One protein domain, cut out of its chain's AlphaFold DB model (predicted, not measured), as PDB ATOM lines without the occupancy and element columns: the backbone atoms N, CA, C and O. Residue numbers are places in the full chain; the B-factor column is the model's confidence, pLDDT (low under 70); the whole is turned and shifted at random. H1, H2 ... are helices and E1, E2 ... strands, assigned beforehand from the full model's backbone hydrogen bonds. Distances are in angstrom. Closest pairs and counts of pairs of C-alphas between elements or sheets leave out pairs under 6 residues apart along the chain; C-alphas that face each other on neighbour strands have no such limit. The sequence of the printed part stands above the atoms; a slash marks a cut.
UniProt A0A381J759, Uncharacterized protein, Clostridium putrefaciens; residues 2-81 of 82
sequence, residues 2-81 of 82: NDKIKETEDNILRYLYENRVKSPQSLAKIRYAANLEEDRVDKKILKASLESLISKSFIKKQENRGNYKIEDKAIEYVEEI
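This is residues 2 to 81 of the 82 residues of an uncharacterized protein of Clostridium putrefaciens (UniProt A0A381J759). A small hairpin of two short strands, E1 and E2, packs into the angle between two longer helices, H1 and H3, which cross steeply. Two shorter helices, H2 and H4, pack crosswise on the later part of H1, at different sides of it. The 80 printed residues hold four named helices and two named strands, in the order H1 H2 H3 E1 E2 H4, with one antiparallel sheet, E1 - E2; the class is mostly helix. The whole is compact, with a radius of gyration of the C-alphas of 11.6 A and spans of 32 by 29 by 20 A.

Look first at the antiparallel hairpin of E1, residues 59 to 61, and E2, residues 68 to 70, where N 60 and O 69 are 2.9 A apart, within hydrogen-bond range. The hub is H1, residues 2 to 18; its closest C-alpha to E2 is Leu 16, 5.9 A from that of Ile 70. With residues 4 to 9 alone, H1 touches H3, residues 40 to 55, at a steep tilt of 65 degrees, closest at the C-alphas of Glu 9 and Ser 49, 5.4 A. With residues 11 to 16 alone, H1 touches H2, residues 27 to 33, about perpendicular at 80 degrees, closest at the C-alphas of Ile 12 and Ile 30, 6.1 A. With residues 13 to 17 alone, it touches H4, residues 72 to 79, about perpendicular at 79 degrees, closest at the C-alphas of Tyr 17 and Ile 75, 6.5 A. H4 is apart from H2 and H3. In H1, H2, H3 and H4 every O i to N i+4 pair is within hydrogen-bond range.

Find C-alpha 2 at (152.380, 113.154, 203.451); from there H1 runs 24.3 A to C-alpha 18. H3 runs 22.7 A from C-alpha 40 at (162.372, 122.386, 193.905), and H4 ends at C-alpha 79, (146.354, 125.518, 222.534).

The C-alphas farthest apart, of Arg 40 and Glu 80, are 34.0 A apart. The printed part has no cut and no long link. In this model, pLDDT is under 70 at residues 64 to 65.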
ATOM      1  N   ASN A   2     153.379 112.622 202.513       70.19
ATOM      2  CA  ASN A   2     152.380 113.154 203.451       70.19
ATOM      3  C   ASN A   2     152.951 113.462 204.845       70.19
ATOM      4  O   ASN A   2     152.631 114.512 205.386       70.19
ATOM      5  N   ASP A   3     153.855 112.631 205.373       82.44
ATOM      6  CA  ASP A   3     154.458 112.875 206.697       82.44
ATOM      7  C   ASP A   3     155.267 114.176 206.735       82.44
ATOM      8  O   ASP A   3     155.110 114.978 207.648       82.44
ATOM      9  N   LYS A   4     156.050 114.445 205.679       88.56
ATOM     10  CA  LYS A   4     156.842 115.678 205.563       88.56
ATOM     11  C   LYS A   4     155.964 116.919 205.369       88.56
ATOM     12  O   LYS A   4     156.330 117.998 205.821       88.56
ATOM     13  N   ILE A   5     154.800 116.779 204.724       92.69
ATOM     14  CA  ILE A   5     153.806 117.864 204.640       92.69
ATOM     15  C   ILE A   5     153.227 118.141 206.027       92.69
ATOM     16  O   ILE A   5     153.226 119.291 206.442       92.69
ATOM     17  N   LYS A   6     152.801 117.113 206.767       93.50
ATOM     18  CA  LYS A   6     152.246 117.295 208.114       93.50
ATOM     19  C   LYS A   6     153.254 117.946 209.068       93.50
ATOM     20  O   LYS A   6     152.927 118.937 209.701       93.50
ATOM     21  N   GLU A   7     154.490 117.452 209.101       94.75
ATOM     22  CA  GLU A   7     155.568 118.052 209.899       94.75
ATOM     23  C   GLU A   7     155.804 119.526 209.523       94.75
ATOM     24  O   GLU A   7     155.949 120.393 210.384       94.75
ATOM     25  N   THR A   8     155.783 119.830 208.222       96.75
ATOM     26  CA  THR A   8     155.887 121.208 207.729       96.75
ATOM     27  C   THR A   8     154.708 122.061 208.204       96.75
ATOM     28  O   THR A   8     154.918 123.191 208.638       96.75
ATOM     29  N   GLU A   9     153.475 121.554 208.138       96.44
ATOM     30  CA  GLU A   9     152.283 122.253 208.630       96.44
ATOM     31  C   GLU A   9     152.392 122.583 210.122       96.44
ATOM     32  O   GLU A   9     152.165 123.734 210.501       96.44
ATOM     33  N   ASP A  10     152.800 121.610 210.938       95.12
ATOM     34  CA  ASP A  10     152.959 121.768 212.385       95.12
ATOM     35  C   ASP A  10     154.017 122.838 212.706       95.12
ATOM     36  O   ASP A  10     153.775 123.745 213.509       95.12
ATOM     37  N   ASN A  11     155.155 122.819 212.001       96.44
ATOM     38  CA  ASN A  11     156.202 123.835 212.143       96.44
ATOM     39  C   ASN A  11     155.715 125.238 211.743       96.44
ATOM     40  O   ASN A  11     156.010 126.222 212.427       96.44
ATOM     41  N   ILE A  12     154.942 125.350 210.656       97.06
ATOM     42  CA  ILE A  12     154.358 126.623 210.212       97.06
ATOM     43  C   ILE A  12     153.368 127.155 211.254       97.06
ATOM     44  O   ILE A  12     153.440 128.334 211.609       97.06
ATOM     45  N   LEU A  13     152.454 126.313 211.745       96.31
ATOM     46  CA  LEU A  13     151.450 126.703 212.737       96.31
ATOM     47  C   LEU A  13     152.108 127.170 214.030       96.31
ATOM     48  O   LEU A  13     151.797 128.262 214.508       96.31
ATOM     49  N   ARG A  14     153.067 126.393 214.542       95.88
ATOM     50  CA  ARG A  14     153.827 126.738 215.742       95.88
ATOM     51  C   ARG A  14     154.534 128.081 215.586       95.88
ATOM     52  O   ARG A  14     154.370 128.962 216.426       95.88
ATOM     53  N   TYR A  15     155.244 128.281 214.476       97.00
ATOM     54  CA  TYR A  15     155.931 129.540 214.205       97.00
ATOM     55  C   TYR A  15     154.968 130.736 214.156       97.00
ATOM     56  O   TYR A  15     155.246 131.790 214.740       97.00
ATOM     57  N   LEU A  16     153.835 130.597 213.462       96.56
ATOM     58  CA  LEU A  16     152.850 131.672 213.356       96.56
ATOM     59  C   LEU A  16     152.158 131.954 214.696       96.56
ATOM     60  O   LEU A  16     151.905 133.122 214.992       96.56
ATOM     61  N   TYR A  17     151.905 130.925 215.508       96.19
ATOM     62  CA  TYR A  17     151.370 131.059 216.862       96.19
ATOM     63  C   TYR A  17     152.346 131.805 217.779       96.19
ATOM     64  O   TYR A  17     151.973 132.807 218.394       96.19
ATOM     65  N   GLU A  18     153.613 131.387 217.823       95.62
ATOM     66  CA  GLU A  18     154.669 132.026 218.622       95.62
ATOM     67  C   GLU A  18     154.890 133.494 218.207       95.62
ATOM     68  O   GLU A  18     155.219 134.347 219.031       95.62
ATOM     69  N   ASN A  19     154.638 133.826 216.936       96.06
ATOM     70  CA  ASN A  19     154.814 135.169 216.381       96.06
ATOM     71  C   ASN A  19     153.494 135.917 216.121       96.06
ATOM     72  O   ASN A  19     153.494 136.922 215.396       96.06
ATOM     73  N   ARG A  20     152.377 135.479 216.719       93.69
ATOM     74  CA  ARG A  20     151.034 136.036 216.461       93.69
ATOM     75  C   ARG A  20     150.922 137.535 216.751       93.69
ATOM     76  O   ARG A  20     150.278 138.257 215.995       93.69
ATOM     77  N   VAL A  21     151.648 138.032 217.757       92.50
ATOM     78  CA  VAL A  21     151.711 139.465 218.118       92.50
ATOM     79  C   VAL A  21     152.357 140.317 217.012       92.50
ATOM     80  O   VAL A  21     152.022 141.485 216.851       92.50
ATOM     81  N   LYS A  22     153.264 139.736 216.215       89.38
ATOM     82  CA  LYS A  22     153.981 140.405 215.109       89.38
ATOM     83  C   LYS A  22     153.414 140.039 213.730       89.38
ATOM     84  O   LYS A  22     154.103 140.196 212.724       89.38
ATOM     85  N   SER A  23     152.202 139.490 213.680       87.19
ATOM     86  CA  SER A  23     151.518 139.092 212.447       87.19
ATOM     87  C   SER A  23     151.274 140.288 211.504       87.19
ATOM     88  O   SER A  23     150.991 141.384 211.986       87.19
ATOM     89  N   PRO A  24     151.283 140.102 210.167       93.56
ATOM     90  CA  PRO A  24     151.478 138.846 209.432       93.56
ATOM     91  C   PRO A  24     152.956 138.547 209.135       93.56
ATOM     92  O   PRO A  24     153.776 139.453 208.989       93.56
ATOM     93  N   GLN A  25     153.296 137.267 208.982       95.56
ATOM     94  CA  GLN A  25     154.665 136.810 208.720       95.56
ATOM     95  C   GLN A  25     154.941 136.628 207.227       95.56
ATOM     96  O   GLN A  25     154.080 136.178 206.476       95.56
ATOM     97  N   SER A  26     156.151 136.962 206.783       94.69
ATOM     98  CA  SER A  26     156.542 136.783 205.382       94.69
ATOM     99  C   SER A  26     156.789 135.317 205.037       94.69
ATOM    100  O   SER A  26     157.232 134.533 205.877       94.69
ATOM    101  N   LEU A  27     156.578 134.964 203.765       94.06
ATOM    102  CA  LEU A  27     156.838 133.616 203.251       94.06
ATOM    103  C   LEU A  27     158.281 133.155 203.519       94.06
ATOM    104  O   LEU A  27     158.498 131.997 203.852       94.06
ATOM    105  N   ALA A  28     159.259 134.064 203.427       93.69
ATOM    106  CA  ALA A  28     160.662 133.754 203.699       93.69
ATOM    107  C   ALA A  28     160.896 133.309 205.152       93.69
ATOM    108  O   ALA A  28     161.594 132.327 205.387       93.69
ATOM    109  N   LYS A  29     160.276 133.991 206.128       95.19
ATOM    110  CA  LYS A  29     160.396 133.614 207.541       95.19
ATOM    111  C   LYS A  29     159.692 132.294 207.841       95.19
ATOM    112  O   LYS A  29     160.232 131.478 208.573       95.19
ATOM    113  N   ILE A  30     158.523 132.075 207.237       96.00
ATOM    114  CA  ILE A  30     157.770 130.822 207.369       96.00
ATOM    115  C   ILE A  30     158.573 129.651 206.796       96.00
ATOM    116  O   ILE A  30     158.707 128.627 207.453       96.00
ATOM    117  N   ARG A  31     159.157 129.817 205.603       95.94
ATOM    118  CA  ARG A  31     160.028 128.812 204.982       95.94
ATOM    119  C   ARG A  31     161.216 128.467 205.879       95.94
ATOM    120  O   ARG A  31     161.506 127.293 206.072       95.94
ATOM    121  N   TYR A  32     161.877 129.489 206.424       95.75
ATOM    122  CA  TYR A  32     163.004 129.306 207.333       95.75
ATOM    123  C   TYR A  32     162.593 128.547 208.604       95.75
ATOM    124  O   TYR A  32     163.248 127.579 208.973       95.75
ATOM    125  N   ALA A  33     161.474 128.924 209.228       95.12
ATOM    126  CA  ALA A  33     160.963 128.255 210.424       95.12
ATOM    127  C   ALA A  33     160.495 126.811 210.166       95.12
ATOM    128  O   ALA A  33     160.582 125.969 211.052       95.12
ATOM    129  N   ALA A  34     160.043 126.514 208.947       95.81
ATOM    130  CA  ALA A  34     159.683 125.168 208.513       95.81
ATOM    131  C   ALA A  34     160.893 124.279 208.162       95.81
ATOM    132  O   ALA A  34     160.693 123.140 207.748       95.81
ATOM    133  N   ASN A  35     162.123 124.786 208.311       94.81
ATOM    134  CA  ASN A  35     163.363 124.094 207.958       94.81
ATOM    135  C   ASN A  35     163.397 123.622 206.488       94.81
ATOM    136  O   ASN A  35     163.758 122.485 206.193       94.81
ATOM    137  N   LEU A  36     162.970 124.498 205.572       95.06
ATOM    138  CA  LEU A  36     162.891 124.212 204.139       95.06
ATOM    139  C   LEU A  36     163.906 125.025 203.329       95.06
ATOM    140  O   LEU A  36     164.024 126.252 203.477       95.06
ATOM    141  N   GLU A  37     164.586 124.357 202.405       94.62
ATOM    142  CA  GLU A  37     165.559 124.964 201.499       94.62
ATOM    143  C   GLU A  37     164.891 125.635 200.281       94.62
ATOM    144  O   GLU A  37     163.664 125.696 200.139       94.62
ATOM    145  N   GLU A  38     165.698 126.236 199.397       92.25
ATOM    146  CA  GLU A  38     165.212 126.858 198.154       92.25
ATOM    147  C   GLU A  38     165.176 125.904 196.951       92.25
ATOM    148  O   GLU A  38     164.964 126.343 195.809       92.25
ATOM    149  N   ASP A  39     165.335 124.605 197.182       95.00
ATOM    150  CA  ASP A  39     165.250 123.606 196.132       95.00
ATOM    151  C   ASP A  39     163.796 123.361 195.671       95.00
ATOM    152  O   ASP A  39     162.804 123.854 196.221       95.00
ATOM    153  N   ARG A  40     163.661 122.620 194.568       94.81
ATOM    154  CA  ARG A  40     162.372 122.386 193.905       94.81
ATOM    155  C   ARG A  40     161.408 121.553 194.755       94.81
ATOM    156  O   ARG A  40     160.197 121.741 194.628       94.81
ATOM    157  N   VAL A  41     161.912 120.597 195.529       94.12
ATOM    158  CA  VAL A  41     161.104 119.685 196.344       94.12
ATOM    159  C   VAL A  41     160.552 120.433 197.546       94.12
ATOM    160  O   VAL A  41     159.335 120.446 197.733       94.12
ATOM    161  N   ASP A  42     161.402 121.144 198.280       95.12
ATOM    162  CA  ASP A  42     160.979 121.887 199.466       95.12
ATOM    163  C   ASP A  42     160.021 123.036 199.117       95.12
ATOM    164  O   ASP A  42     159.020 123.247 199.806       95.12
ATOM    165  N   LYS A  43     160.195 123.691 197.961       94.81
ATOM    166  CA  LYS A  43     159.202 124.649 197.433       94.81
ATOM    167  C   LYS A  43     157.826 124.020 197.196       94.81
ATOM    168  O   LYS A  43     156.807 124.667 197.449       94.81
ATOM    169  N   LYS A  44     157.768 122.775 196.704       95.56
ATOM    170  CA  LYS A  44     156.496 122.056 196.516       95.56
ATOM    171  C   LYS A  44     155.863 121.687 197.854       95.56
ATOM    172  O   LYS A  44     154.653 121.840 197.991       95.56
ATOM    173  N   ILE A  45     156.666 121.239 198.819       96.19
ATOM    174  CA  ILE A  45     156.201 120.889 200.167       96.19
ATOM    175  C   ILE A  45     155.640 122.125 200.870       96.19
ATOM    176  O   ILE A  45     154.509 122.084 201.351       96.19
ATOM    177  N   LEU A  46     156.369 123.247 200.849       96.50
ATOM    178  CA  LEU A  46     155.908 124.513 201.420       96.50
ATOM    179  C   LEU A  46     154.575 124.945 200.811       96.50
ATOM    180  O   LEU A  46     153.641 125.278 201.535       96.50
ATOM    181  N   LYS A  47     154.475 124.919 199.476       95.69
ATOM    182  CA  LYS A  47     153.251 125.307 198.773       95.69
ATOM    183  C   LYS A  47     152.066 124.428 199.183       95.69
ATOM    184  O   LYS A  47     151.033 124.972 199.560       95.69
ATOM    185  N   ALA A  48     152.233 123.105 199.152       96.75
ATOM    186  CA  ALA A  48     151.179 122.163 199.522       96.75
ATOM    187  C   ALA A  48     150.731 122.343 200.982       96.75
ATOM    188  O   ALA A  48     149.535 122.350 201.262       96.75
ATOM    189  N   SER A  49     151.683 122.563 201.893       97.50
ATOM    190  CA  SER A  49     151.405 122.784 203.317       97.50
ATOM    191  C   SER A  49     150.626 124.083 203.543       97.50
ATOM    192  O   SER A  49     149.631 124.098 204.261       97.50
ATOM    193  N   LEU A  50     151.012 125.178 202.877       96.81
ATOM    194  CA  LEU A  50     150.292 126.455 202.971       96.81
ATOM    195  C   LEU A  50     148.874 126.367 202.391       96.81
ATOM    196  O   LEU A  50     147.943 126.895 202.992       96.81
ATOM    197  N   GLU A  51     148.697 125.710 201.242       96.62
ATOM    198  CA  GLU A  51     147.378 125.497 200.627       96.62
ATOM    199  C   GLU A  51     146.473 124.642 201.523       96.62
ATOM    200  O   GLU A  51     145.314 124.994 201.749       96.62
ATOM    201  N   SER A  52     147.021 123.572 202.104       96.94
ATOM    202  CA  SER A  52     146.329 122.724 203.075       96.94
ATOM    203  C   SER A  52     145.895 123.518 204.313       96.94
ATOM    204  O   SER A  52     144.713 123.512 204.660       96.94
ATOM    205  N   LEU A  53     146.792 124.295 204.928       97.19
ATOM    206  CA  LEU A  53     146.467 125.131 206.092       97.19
ATOM    207  C   LEU A  53     145.418 126.210 205.786       97.19
ATOM    208  O   LEU A  53     144.550 126.475 206.619       97.19
ATOM    209  N   ILE A  54     145.455 126.809 204.591       96.69
ATOM    210  CA  ILE A  54     144.407 127.734 204.136       96.69
ATOM    211  C   ILE A  54     143.068 127.002 204.019       96.69
ATOM    212  O   ILE A  54     142.061 127.497 204.515       96.69
ATOM    213  N   SER A  55     143.048 125.809 203.415       96.44
ATOM    214  CA  SER A  55     141.819 125.017 203.245       96.44
ATOM    215  C   SER A  55     141.188 124.591 204.578       96.44
ATOM    216  O   SER A  55     139.971 124.462 204.677       96.44
ATOM    217  N   LYS A  56     142.008 124.437 205.626       95.44
ATOM    218  CA  LYS A  56     141.576 124.135 207.002       95.44
ATOM    219  C   LYS A  56     141.067 125.370 207.762       95.44
ATOM    220  O   LYS A  56     140.579 125.233 208.891       95.44
ATOM    221  N   SER A  57     141.166 126.557 207.158       96.56
ATOM    222  CA  SER A  57     140.936 127.867 207.783       96.56
ATOM    223  C   SER A  57     141.858 128.132 208.974       96.56
ATOM    224  O   SER A  57     141.459 128.770 209.943       96.56
ATOM    225  N   PHE A  58     143.079 127.600 208.926       97.19
ATOM    226  CA  PHE A  58     144.065 127.771 209.991       97.19
ATOM    227  C   PHE A  58     144.941 129.006 209.782       97.19
ATOM    228  O   PHE A  58     145.376 129.646 210.737       97.19
ATOM    229  N   ILE A  59     145.190 129.365 208.524       97.19
ATOM    230  CA  ILE A  59     145.940 130.564 208.160       97.19
ATOM    231  C   ILE A  59     145.246 131.280 207.003       97.19
ATOM    232  O   ILE A  59     144.552 130.652 206.203       97.19
ATOM    233  N   LYS A  60     145.524 132.574 206.836       95.69
ATOM    234  CA  LYS A  60     145.166 133.322 205.625       95.69
ATOM    235  C   LYS A  60     146.367 133.998 204.990       95.69
ATOM    236  O   LYS A  60     147.249 134.515 205.678       95.69
ATOM    237  N   LYS A  61     146.355 134.069 203.659       94.75
ATOM    238  CA  LYS A  61     147.271 134.908 202.882       94.75
ATOM    239  C   LYS A  61     146.758 136.351 202.880       94.75
ATOM    240  O   LYS A  61     145.574 136.592 202.685       94.75
ATOM    241  N   GLN A  62     147.642 137.312 203.115       91.56
ATOM    242  CA  GLN A  62     147.342 138.743 203.097       91.56
ATOM    243  C   GLN A  62     147.632 139.324 201.710       91.56
ATOM    244  O   GLN A  62     148.732 139.136 201.175       91.56
ATOM    245  N   GLU A  63     146.663 140.054 201.153       80.38
ATOM    246  CA  GLU A  63     146.680 140.558 199.770       80.38
ATOM    247  C   GLU A  63     147.896 141.442 199.470       80.38
ATOM    248  O   GLU A  63     148.530 141.299 198.429       80.38
ATOM    249  N   ASN A  64     148.299 142.286 200.420       68.00
ATOM    250  CA  ASN A  64     149.255 143.350 200.125       68.00
ATOM    251  C   ASN A  64     150.726 142.920 200.066       68.00
ATOM    252  O   ASN A  64     151.545 143.714 199.608       68.00
ATOM    253  N   ARG A  65     151.109 141.721 200.542       68.75
ATOM    254  CA  ARG A  65     152.540 141.324 200.638       68.75
ATOM    255  C   ARG A  65     152.841 139.831 200.496       68.75
ATOM    256  O   ARG A  65     153.991 139.435 200.657       68.75
ATOM    257  N   GLY A  66     151.840 138.983 200.246       79.81
ATOM    258  CA  GLY A  66     152.049 137.529 200.277       79.81
ATOM    259  C   GLY A  66     152.500 137.016 201.651       79.81
ATOM    260  O   GLY A  66     153.111 135.953 201.744       79.81
ATOM    261  N   ASN A  67     152.213 137.783 202.705       93.56
ATOM    262  CA  ASN A  67     152.426 137.384 204.090       93.56
ATOM    263  C   ASN A  67     151.257 136.513 204.560       93.56
ATOM    264  O   ASN A  67     150.161 136.595 204.007       93.56
ATOM    265  N   TYR A  68     151.471 135.728 205.607       95.75
ATOM    266  CA  TYR A  68     150.466 134.844 206.179       95.75
ATOM    267  C   TYR A  68     150.191 135.215 207.634       95.75
ATOM    268  O   TYR A  68     151.094 135.612 208.376       95.75
ATOM    269  N   LYS A  69     148.925 135.111 208.030       95.31
ATOM    270  CA  LYS A  69     148.444 135.328 209.396       95.31
ATOM    271  C   LYS A  69     147.779 134.043 209.887       95.31
ATOM    272  O   LYS A  69     147.083 133.402 209.106       95.31
ATOM    273  N   ILE A  70     148.003 133.693 211.152       96.12
ATOM    274  CA  ILE A  70     147.258 132.632 211.841       96.12
ATOM    275  C   ILE A  70     145.833 133.107 212.150       96.12
ATOM    276  O   ILE A  70     145.638 134.270 212.517       96.12
ATOM    277  N   GLU A  71     144.853 132.231 211.954       96.88
ATOM    278  CA  GLU A  71     143.450 132.471 212.311       96.88
ATOM    279  C   GLU A  71     143.153 131.996 213.734       96.88
ATOM    280  O   GLU A  71     143.820 131.097 214.242       96.88
ATOM    281  N   ASP A  72     142.104 132.547 214.346       94.19
ATOM    282  CA  ASP A  72     141.706 132.227 215.724       94.19
ATOM    283  C   ASP A  72     141.450 130.721 215.909       94.19
ATOM    284  O   ASP A  72     141.948 130.116 216.852       94.19
ATOM    285  N   LYS A  73     140.829 130.071 214.914       93.25
ATOM    286  CA  LYS A  73     140.626 128.612 214.884       93.25
ATOM    287  C   LYS A  73     141.930 127.810 215.023       93.25
ATOM    288  O   LYS A  73     141.941 126.737 215.613       93.25
ATOM    289  N   ALA A  74     143.028 128.288 214.434       93.25
ATOM    290  CA  ALA A  74     144.321 127.621 214.571       93.25
ATOM    291  C   ALA A  74     144.994 127.911 215.911       93.25
ATOM    292  O   ALA A  74     145.760 127.078 216.381       93.25
ATOM    293  N   ILE A  75     144.732 129.074 216.510       92.88
ATOM    294  CA  ILE A  75     145.208 129.402 217.858       92.88
ATOM    295  C   ILE A  75     144.582 128.423 218.854       92.88
ATOM    296  O   ILE A  75     145.324 127.769 219.576       92.88
ATOM    297  N   GLU A  76     143.259 128.249 218.799       92.25
ATOM    298  CA  GLU A  76     142.528 127.267 219.615       92.25
ATOM    299  C   GLU A  76     143.081 125.849 219.409       92.25
ATOM    300  O   GLU A  76     143.450 125.179 220.367       92.25
ATOM    301  N   TYR A  77     143.243 125.425 218.150       90.50
ATOM    302  CA  TYR A  77     143.792 124.105 217.818       90.50
ATOM    303  C   TYR A  77     145.190 123.860 218.408       90.50
ATOM    304  O   TYR A  77     145.480 122.766 218.884       90.50
ATOM    305  N   VAL A  78     146.077 124.857 218.357       90.69
ATOM    306  CA  VAL A  78     147.436 124.741 218.910       90.69
ATOM    307  C   VAL A  78     147.405 124.708 220.441       90.69
ATOM    308  O   VAL A  78     148.175 123.962 221.038       90.69
ATOM    309  N   GLU A  79     146.514 125.471 221.073       90.12
ATOM    310  CA  GLU A  79     146.354 125.518 222.534       90.12
ATOM    311  C   GLU A  79     145.696 124.259 223.120       90.12
ATOM    312  O   GLU A  79     145.926 123.948 224.280       90.12
ATOM    313  N   GLU A  80     144.928 123.499 222.334       86.19
ATOM    314  CA  GLU A  80     144.404 122.185 222.746       86.19
ATOM    315  C   GLU A  80     145.460 121.063 222.702       86.19
ATOM    316  O   GLU A  80     145.258 119.997 223.288       86.19
ATOM    317  N   ILE A  81     146.567 121.275 221.982       74.56
ATOM    318  CA  ILE A  81     147.619 120.271 221.752       74.56
ATOM    319  C   ILE A  81     148.866 120.520 222.620       74.56
ATOM    320  O   ILE A  81     149.604 119.569 222.894       74.56
TER     321      ILE A  81